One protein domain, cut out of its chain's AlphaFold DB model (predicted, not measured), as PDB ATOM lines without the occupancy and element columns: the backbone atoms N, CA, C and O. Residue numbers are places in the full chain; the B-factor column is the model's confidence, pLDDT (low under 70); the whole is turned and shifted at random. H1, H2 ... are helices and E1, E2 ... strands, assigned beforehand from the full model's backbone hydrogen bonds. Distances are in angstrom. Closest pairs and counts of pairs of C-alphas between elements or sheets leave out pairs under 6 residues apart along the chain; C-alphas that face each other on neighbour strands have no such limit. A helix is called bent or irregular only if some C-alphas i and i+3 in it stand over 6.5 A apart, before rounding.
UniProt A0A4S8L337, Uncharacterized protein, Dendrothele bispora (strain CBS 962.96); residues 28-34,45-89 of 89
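What this domain is: This is residues 28 to 34 and 45 to 89 of the 89 residues of an uncharacterized protein of Dendrothele bispora (strain CBS 962.96) (UniProt A0A4S8L337). A two-stranded hairpin, E1 and E2, and one long helix, H1, make the two arms of an open V, joined where E2 ends and H1 begins. A separate short piece, residues 28 to 34, lies beside H1, and residues 82 to 89 stand free. The printed part has 52 residues, in the order E1, E2, H1, with an antiparallel sheet and a mixed class. It is extended, with a radius of gyration of the C-alphas of 15.6 A, and flat, spanning 46 by 27 by 14 A.

Where its parts are: E1 is residues 46 to 51, from C-alpha 46 at (-37.108, -12.970, -11.237), and E2 is residues 57 to 62. H1, residues 65 to 87, is 31.7 A long and ends at C-alpha 87 at (-42.189, 19.906, -16.958). H1 is neither bent nor irregular, but only just: C-alphas 67 and 70 are 6.3 A apart.

How they stand to each other: E1 and E2 form a hairpin, antiparallel at 152 degrees; N 49 and O 59 are 2.9 A apart, within hydrogen-bond range. A tight link joins E2 to H1, while E1 and H1 are apart. In H1, 17 of 19 O i to N i+4 pairs are within range.

The domain as a whole: The C-alphas farthest apart, Gly 56 and Met 89, are 46.0 A apart. Residues 35 to 44 are not printed, and C-alphas 34 and 45 are 14.6 A apart across this cut. No link between named elements is long. Residues 55 and 89 have pLDDT under 70.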
ATOM      1  N   PRO A  28     -30.838   6.999 -15.571       94.38
ATOM      2  CA  PRO A  28     -31.716   7.829 -14.747       94.38
ATOM      3  C   PRO A  28     -31.955   7.253 -13.348       94.38
ATOM      4  O   PRO A  28     -32.187   6.055 -13.194       94.38
ATOM      5  N   VAL A  29     -31.967   8.129 -12.342       93.31
ATOM      6  CA  VAL A  29     -32.286   7.796 -10.944       93.31
ATOM      7  C   VAL A  29     -33.793   7.926 -10.714       93.31
ATOM      8  O   VAL A  29     -34.447   8.766 -11.325       93.31
ATOM      9  N   GLY A  30     -34.353   7.127  -9.810       92.19
ATOM     10  CA  GLY A  30     -35.770   7.134  -9.441       92.19
ATOM     11  C   GLY A  30     -36.611   6.104 -10.197       92.19
ATOM     12  O   GLY A  30     -37.834   6.096 -10.056       92.19
ATOM     13  N   TYR A  31     -35.978   5.238 -10.995       91.81
ATOM     14  CA  TYR A  31     -36.649   4.286 -11.887       91.81
ATOM     15  C   TYR A  31     -36.353   2.815 -11.556       91.81
ATOM     16  O   TYR A  31     -36.842   1.927 -12.258       91.81
ATOM     17  N   GLY A  32     -35.587   2.535 -10.496       89.62
ATOM     18  CA  GLY A  32     -35.244   1.174 -10.069       89.62
ATOM     19  C   GLY A  32     -34.239   0.474 -10.988       89.62
ATOM     20  O   GLY A  32     -34.216  -0.755 -11.063       89.62
ATOM     21  N   ILE A  33     -33.436   1.243 -11.723       89.69
ATOM     22  CA  ILE A  33     -32.437   0.737 -12.676       89.69
ATOM     23  C   ILE A  33     -31.000   1.045 -12.250       89.69
ATOM     24  O   ILE A  33     -30.082   0.424 -12.784       89.69
ATOM     25  N   CYS A  34     -30.799   1.973 -11.312       89.50
ATOM     26  CA  CYS A  34     -29.492   2.240 -10.726       89.50
ATOM     27  C   CYS A  34     -29.157   1.164  -9.695       89.50
ATOM     28  O   CYS A  34     -30.028   0.737  -8.939       89.50
ATOM     29  N   SER A  45     -33.662 -10.561 -11.180       81.94
ATOM     30  CA  SER A  45     -33.593 -11.681 -12.130       81.94
ATOM     31  C   SER A  45     -34.865 -12.534 -12.174       81.94
ATOM     32  O   SER A  45     -34.987 -13.455 -12.987       81.94
ATOM     33  N   PHE A  46     -35.846 -12.240 -11.314       83.00
ATOM     34  CA  PHE A  46     -37.108 -12.970 -11.237       83.00
ATOM     35  C   PHE A  46     -38.261 -12.043 -10.860       83.00
ATOM     36  O   PHE A  46     -38.098 -11.116 -10.068       83.00
ATOM     37  N   TYR A  47     -39.454 -12.348 -11.366       82.31
ATOM     38  CA  TYR A  47     -40.689 -11.681 -10.966       82.31
ATOM     39  C   TYR A  47     -41.776 -12.696 -10.625       82.31
ATOM     40  O   TYR A  47     -41.988 -13.671 -11.350       82.31
ATOM     41  N   HIS A  48     -42.484 -12.463  -9.521       83.69
ATOM     42  CA  HIS A  48     -43.566 -13.329  -9.065       83.69
ATOM     43  C   HIS A  48     -44.906 -12.781  -9.554       83.69
ATOM     44  O   HIS A  48     -45.405 -11.769  -9.063       83.69
ATOM     45  N   ILE A  49     -45.524 -13.468 -10.514       84.50
ATOM     46  CA  ILE A  49     -46.883 -13.154 -10.953       84.50
ATOM     47  C   ILE A  49     -47.862 -13.960 -10.105       84.50
ATOM     48  O   ILE A  49     -47.944 -15.186 -10.205       84.50
ATOM     49  N   ARG A  50     -48.649 -13.263  -9.284       82.69
ATOM     50  CA  ARG A  50     -49.768 -13.876  -8.559       82.69
ATOM     51  C   ARG A  50     -50.860 -14.285  -9.546       82.69
ATOM     52  O   ARG A  50     -51.309 -13.479 -10.356       82.69
ATOM     53  N   SER A  51     -51.304 -15.535  -9.468       77.06
ATOM     54  CA  SER A  51     -52.271 -16.131 -10.390       77.06
ATOM     55  C   SER A  51     -53.405 -16.866  -9.662       77.06
ATOM     56  O   SER A  51     -53.257 -17.384  -8.552       77.06
ATOM     57  N   GLY A  52     -54.574 -16.913 -10.310       75.62
ATOM     58  CA  GLY A  52     -55.798 -17.563  -9.829       75.62
ATOM     59  C   GLY A  52     -56.763 -16.644  -9.065       75.62
ATOM     60  O   GLY A  52     -56.406 -15.561  -8.615       75.62
ATOM     61  N   ARG A  53     -58.013 -17.106  -8.873       75.94
ATOM     62  CA  ARG A  53     -59.133 -16.324  -8.287       75.94
ATOM     63  C   ARG A  53     -58.903 -15.797  -6.858       75.94
ATOM     64  O   ARG A  53     -59.685 -14.977  -6.397       75.94
ATOM     65  N   LYS A  54     -57.876 -16.281  -6.151       78.06
ATOM     66  CA  LYS A  54     -57.513 -15.857  -4.784       78.06
ATOM     67  C   LYS A  54     -56.004 -15.638  -4.601       78.06
ATOM     68  O   LYS A  54     -55.527 -15.727  -3.480       78.06
ATOM     69  N   ALA A  55     -55.248 -15.445  -5.688       68.75
ATOM     70  CA  ALA A  55     -53.782 -15.322  -5.654       68.75
ATOM     71  C   ALA A  55     -53.038 -16.490  -4.963       68.75
ATOM     72  O   ALA A  55     -51.889 -16.344  -4.567       68.75
ATOM     73  N   GLY A  56     -53.673 -17.660  -4.821       70.19
ATOM     74  CA  GLY A  56     -53.091 -18.816  -4.126       70.19
ATOM     75  C   GLY A  56     -52.040 -19.587  -4.930       70.19
ATOM     76  O   GLY A  56     -51.564 -20.616  -4.465       70.19
ATOM     77  N   LYS A  57     -51.719 -19.144  -6.151       77.06
ATOM     78  CA  LYS A  57     -50.644 -19.698  -6.976       77.06
ATOM     79  C   LYS A  57     -49.720 -18.568  -7.400       77.06
ATOM     80  O   LYS A  57     -50.193 -17.536  -7.868       77.06
ATOM     81  N   GLU A  58     -48.421 -18.790  -7.289       82.69
ATOM     82  CA  GLU A  58     -47.403 -17.868  -7.785       82.69
ATOM     83  C   GLU A  58     -46.710 -18.493  -8.989       82.69
ATOM     84  O   GLU A  58     -46.369 -19.677  -8.988       82.69
ATOM     85  N   LEU A  59     -46.557 -17.700 -10.043       85.44
ATOM     86  CA  LEU A  59     -45.790 -18.062 -11.219       85.44
ATOM     87  C   LEU A  59     -44.491 -17.265 -11.191       85.44
ATOM     88  O   LEU A  59     -44.506 -16.038 -11.274       85.44
ATOM     89  N   LEU A  60     -43.380 -17.982 -11.052       86.00
ATOM     90  CA  LEU A  60     -42.038 -17.422 -11.115       86.00
ATOM     91  C   LEU A  60     -41.665 -17.198 -12.585       86.00
ATOM     92  O   LEU A  60     -41.518 -18.155 -13.348       86.00
ATOM     93  N   VAL A  61     -41.502 -15.941 -12.979       87.25
ATOM     94  CA  VAL A  61     -40.993 -15.555 -14.296       87.25
ATOM     95  C   VAL A  61     -39.508 -15.263 -14.170       87.25
ATOM     96  O   VAL A  61     -39.112 -14.428 -13.363       87.25
ATOM     97  N   GLN A  62     -38.697 -15.937 -14.982       87.00
ATOM     98  CA  GLN A  62     -37.286 -15.594 -15.148       87.00
ATOM     99  C   GLN A  62     -37.175 -14.273 -15.910       87.00
ATOM    100  O   GLN A  62     -37.786 -14.120 -16.972       87.00
ATOM    101  N   LEU A  63     -36.350 -13.360 -15.415       86.44
ATOM    102  CA  LEU A  63     -35.977 -12.127 -16.089       86.44
ATOM    103  C   LEU A  63     -34.473 -12.166 -16.385       86.44
ATOM    104  O   LEU A  63     -33.689 -11.669 -15.591       86.44
ATOM    105  N   PRO A  64     -34.038 -12.757 -17.516       87.50
ATOM    106  CA  PRO A  64     -32.631 -12.721 -17.889       87.50
ATOM    107  C   PRO A  64     -32.135 -11.280 -18.023       87.50
ATOM    108  O   PRO A  64     -32.656 -10.525 -18.852       87.50
ATOM    109  N   ASP A  65     -31.108 -10.925 -17.255       85.38
ATOM    110  CA  ASP A  65     -30.540  -9.571 -17.215       85.38
ATOM    111  C   ASP A  65     -30.119  -9.097 -18.610       85.38
ATOM    112  O   ASP A  65     -30.439  -7.983 -19.016       85.38
ATOM    113  N   SER A  66     -29.532  -9.995 -19.410       89.31
ATOM    114  CA  SER A  66     -29.113  -9.726 -20.793       89.31
ATOM    115  C   SER A  66     -30.242  -9.268 -21.722       89.31
ATOM    116  O   SER A  66     -29.979  -8.662 -22.760       89.31
ATOM    117  N   ILE A  67     -31.499  -9.551 -21.371       89.69
ATOM    118  CA  ILE A  67     -32.683  -9.134 -22.126       89.69
ATOM    119  C   ILE A  67     -33.374  -7.964 -21.432       89.69
ATOM    120  O   ILE A  67     -33.759  -7.001 -22.096       89.69
ATOM    121  N   TRP A  68     -33.581  -8.058 -20.120       90.19
ATOM    122  CA  TRP A  68     -34.455  -7.143 -19.393       90.19
ATOM    123  C   TRP A  68     -33.759  -5.879 -18.920       90.19
ATOM    124  O   TRP A  68     -34.360  -4.816 -19.030       90.19
ATOM    125  N   GLN A  69     -32.504  -5.961 -18.484       89.75
ATOM    126  CA  GLN A  69     -31.747  -4.793 -18.046       89.75
ATOM    127  C   GLN A  69     -31.599  -3.737 -19.160       89.75
ATOM    128  O   GLN A  69     -31.982  -2.590 -18.925       89.75
ATOM    129  N   PRO A  70     -31.162  -4.065 -20.400       93.06
ATOM    130  CA  PRO A  70     -31.056  -3.050 -21.450       93.06
ATOM    131  C   PRO A  70     -32.419  -2.471 -21.860       93.06
ATOM    132  O   PRO A  70     -32.509  -1.306 -22.244       93.06
ATOM    133  N   ARG A  71     -33.502  -3.255 -21.756       94.06
ATOM    134  CA  ARG A  71     -34.867  -2.781 -22.039       94.06
ATOM    135  C   ARG A  71     -35.384  -1.845 -20.955       94.06
ATOM    136  O   ARG A  71     -36.006  -0.841 -21.288       94.06
ATOM    137  N   ALA A  72     -35.134  -2.167 -19.689       93.06
ATOM    138  CA  ALA A  72     -35.506  -1.329 -18.558       93.06
ATOM    139  C   ALA A  72     -34.743  -0.002 -18.586       93.06
ATOM    140  O   ALA A  72     -35.360   1.046 -18.426       93.06
ATOM    141  N   LEU A  73     -33.445  -0.036 -18.904       95.19
ATOM    142  CA  LEU A  73     -32.641   1.169 -19.095       95.19
ATOM    143  C   LEU A  73     -33.209   2.059 -20.209       95.19
ATOM    144  O   LEU A  73     -33.457   3.239 -19.982       95.19
ATOM    145  N   ALA A  74     -33.477   1.491 -21.389       96.50
ATOM    146  CA  ALA A  74     -34.064   2.241 -22.499       96.50
ATOM    147  C   ALA A  74     -35.445   2.820 -22.145       96.50
ATOM    148  O   ALA A  74     -35.768   3.944 -22.521       96.50
ATOM    149  N   TRP A  75     -36.265   2.073 -21.404       96.19
ATOM    150  CA  TRP A  75     -37.554   2.565 -20.923       96.19
ATOM    151  C   TRP A  75     -37.392   3.734 -19.942       96.19
ATOM    152  O   TRP A  75     -38.040   4.762 -20.124       96.19
ATOM    153  N   ALA A  76     -36.503   3.615 -18.955       96.88
ATOM    154  CA  ALA A  76     -36.250   4.662 -17.969       96.88
ATOM    155  C   ALA A  76     -35.721   5.940 -18.631       96.88
ATOM    156  O   ALA A  76     -36.251   7.018 -18.388       96.88
ATOM    157  N   GLN A  77     -34.749   5.817 -19.543       97.50
ATOM    158  CA  GLN A  77     -34.232   6.935 -20.340       97.50
ATOM    159  C   GLN A  77     -35.347   7.647 -21.114       97.50
ATOM    160  O   GLN A  77     -35.417   8.875 -21.120       97.50
ATOM    161  N   ALA A  78     -36.239   6.890 -21.759       96.50
ATOM    162  CA  ALA A  78     -37.354   7.467 -22.499       96.50
ATOM    163  C   ALA A  78     -38.324   8.218 -21.574       96.50
ATOM    164  O   ALA A  78     -38.713   9.343 -21.879       96.50
ATOM    165  N   ILE A  79     -38.713   7.621 -20.444       95.75
ATOM    166  CA  ILE A  79     -39.664   8.241 -19.512       95.75
ATOM    167  C   ILE A  79     -39.070   9.477 -18.834       95.75
ATOM    168  O   ILE A  79     -39.761  10.486 -18.737       95.75
ATOM    169  N   ASP A  80     -37.808   9.433 -18.415       96.62
ATOM    170  CA  ASP A  80     -37.115  10.567 -17.797       96.62
ATOM    171  C   ASP A  80     -37.055  11.777 -18.738       96.62
ATOM    172  O   ASP A  80     -37.482  12.879 -18.394       96.62
ATOM    173  N   ILE A  81     -36.640  11.565 -19.990       96.25
ATOM    174  CA  ILE A  81     -36.624  12.626 -21.005       96.25
ATOM    175  C   ILE A  81     -38.036  13.159 -21.266       96.25
ATOM    176  O   ILE A  81     -38.225  14.366 -21.410       96.25
ATOM    177  N   TYR A  82     -39.034  12.276 -21.339       95.31
ATOM    178  CA  TYR A  82     -40.421  12.682 -21.540       95.31
ATOM    179  C   TYR A  82     -40.941  13.554 -20.393       95.31
ATOM    180  O   TYR A  82     -41.526  14.604 -20.658       95.31
ATOM    181  N   HIS A  83     -40.694  13.164 -19.139       94.38
ATOM    182  CA  HIS A  83     -41.062  13.959 -17.967       94.38
ATOM    183  C   HIS A  83     -40.394  15.332 -17.995       94.38
ATOM    184  O   HIS A  83     -41.091  16.337 -17.893       94.38
ATOM    185  N   ASN A  84     -39.088  15.385 -18.258       93.31
ATOM    186  CA  ASN A  84     -38.351  16.644 -18.369       93.31
ATOM    187  C   ASN A  84     -38.904  17.556 -19.480       93.31
ATOM    188  O   ASN A  84     -38.963  18.770 -19.315       93.31
ATOM    189  N   ILE A  85     -39.337  16.995 -20.614       93.12
ATOM    190  CA  ILE A  85     -39.963  17.780 -21.690       93.12
ATOM    191  C   ILE A  85     -41.321  18.343 -21.256       93.12
ATOM    192  O   ILE A  85     -41.620  19.487 -21.588       93.12
ATOM    193  N   ILE A  86     -42.137  17.566 -20.537       88.56
ATOM    194  CA  ILE A  86     -43.452  18.027 -20.070       88.56
ATOM    195  C   ILE A  86     -43.328  19.066 -18.962       88.56
ATOM    196  O   ILE A  86     -44.097  20.017 -18.965       88.56
ATOM    197  N   GLU A  87     -42.389  18.919 -18.029       85.25
ATOM    198  CA  GLU A  87     -42.189  19.906 -16.958       85.25
ATOM    199  C   GLU A  87     -41.771  21.286 -17.486       85.25
ATOM    200  O   GLU A  87     -41.968  22.296 -16.813       85.25
ATOM    201  N   LEU A  88     -41.211  21.343 -18.698       72.75
ATOM    202  CA  LEU A  88     -40.835  22.582 -19.379       72.75
ATOM    203  C   LEU A  88     -41.982  23.227 -20.184       72.75
ATOM    204  O   LEU A  88     -41.775  24.307 -20.745       72.75
ATOM    205  N   MET A  89     -43.146  22.576 -20.287       69.75
ATOM    206  CA  MET A  89     -44.343  23.087 -20.976       69.75
ATOM    207  C   MET A  89     -45.276  23.842 -20.032       69.75
ATOM    208  O   MET A  89     -45.838  24.858 -20.501       69.75
TER     209      MET A  89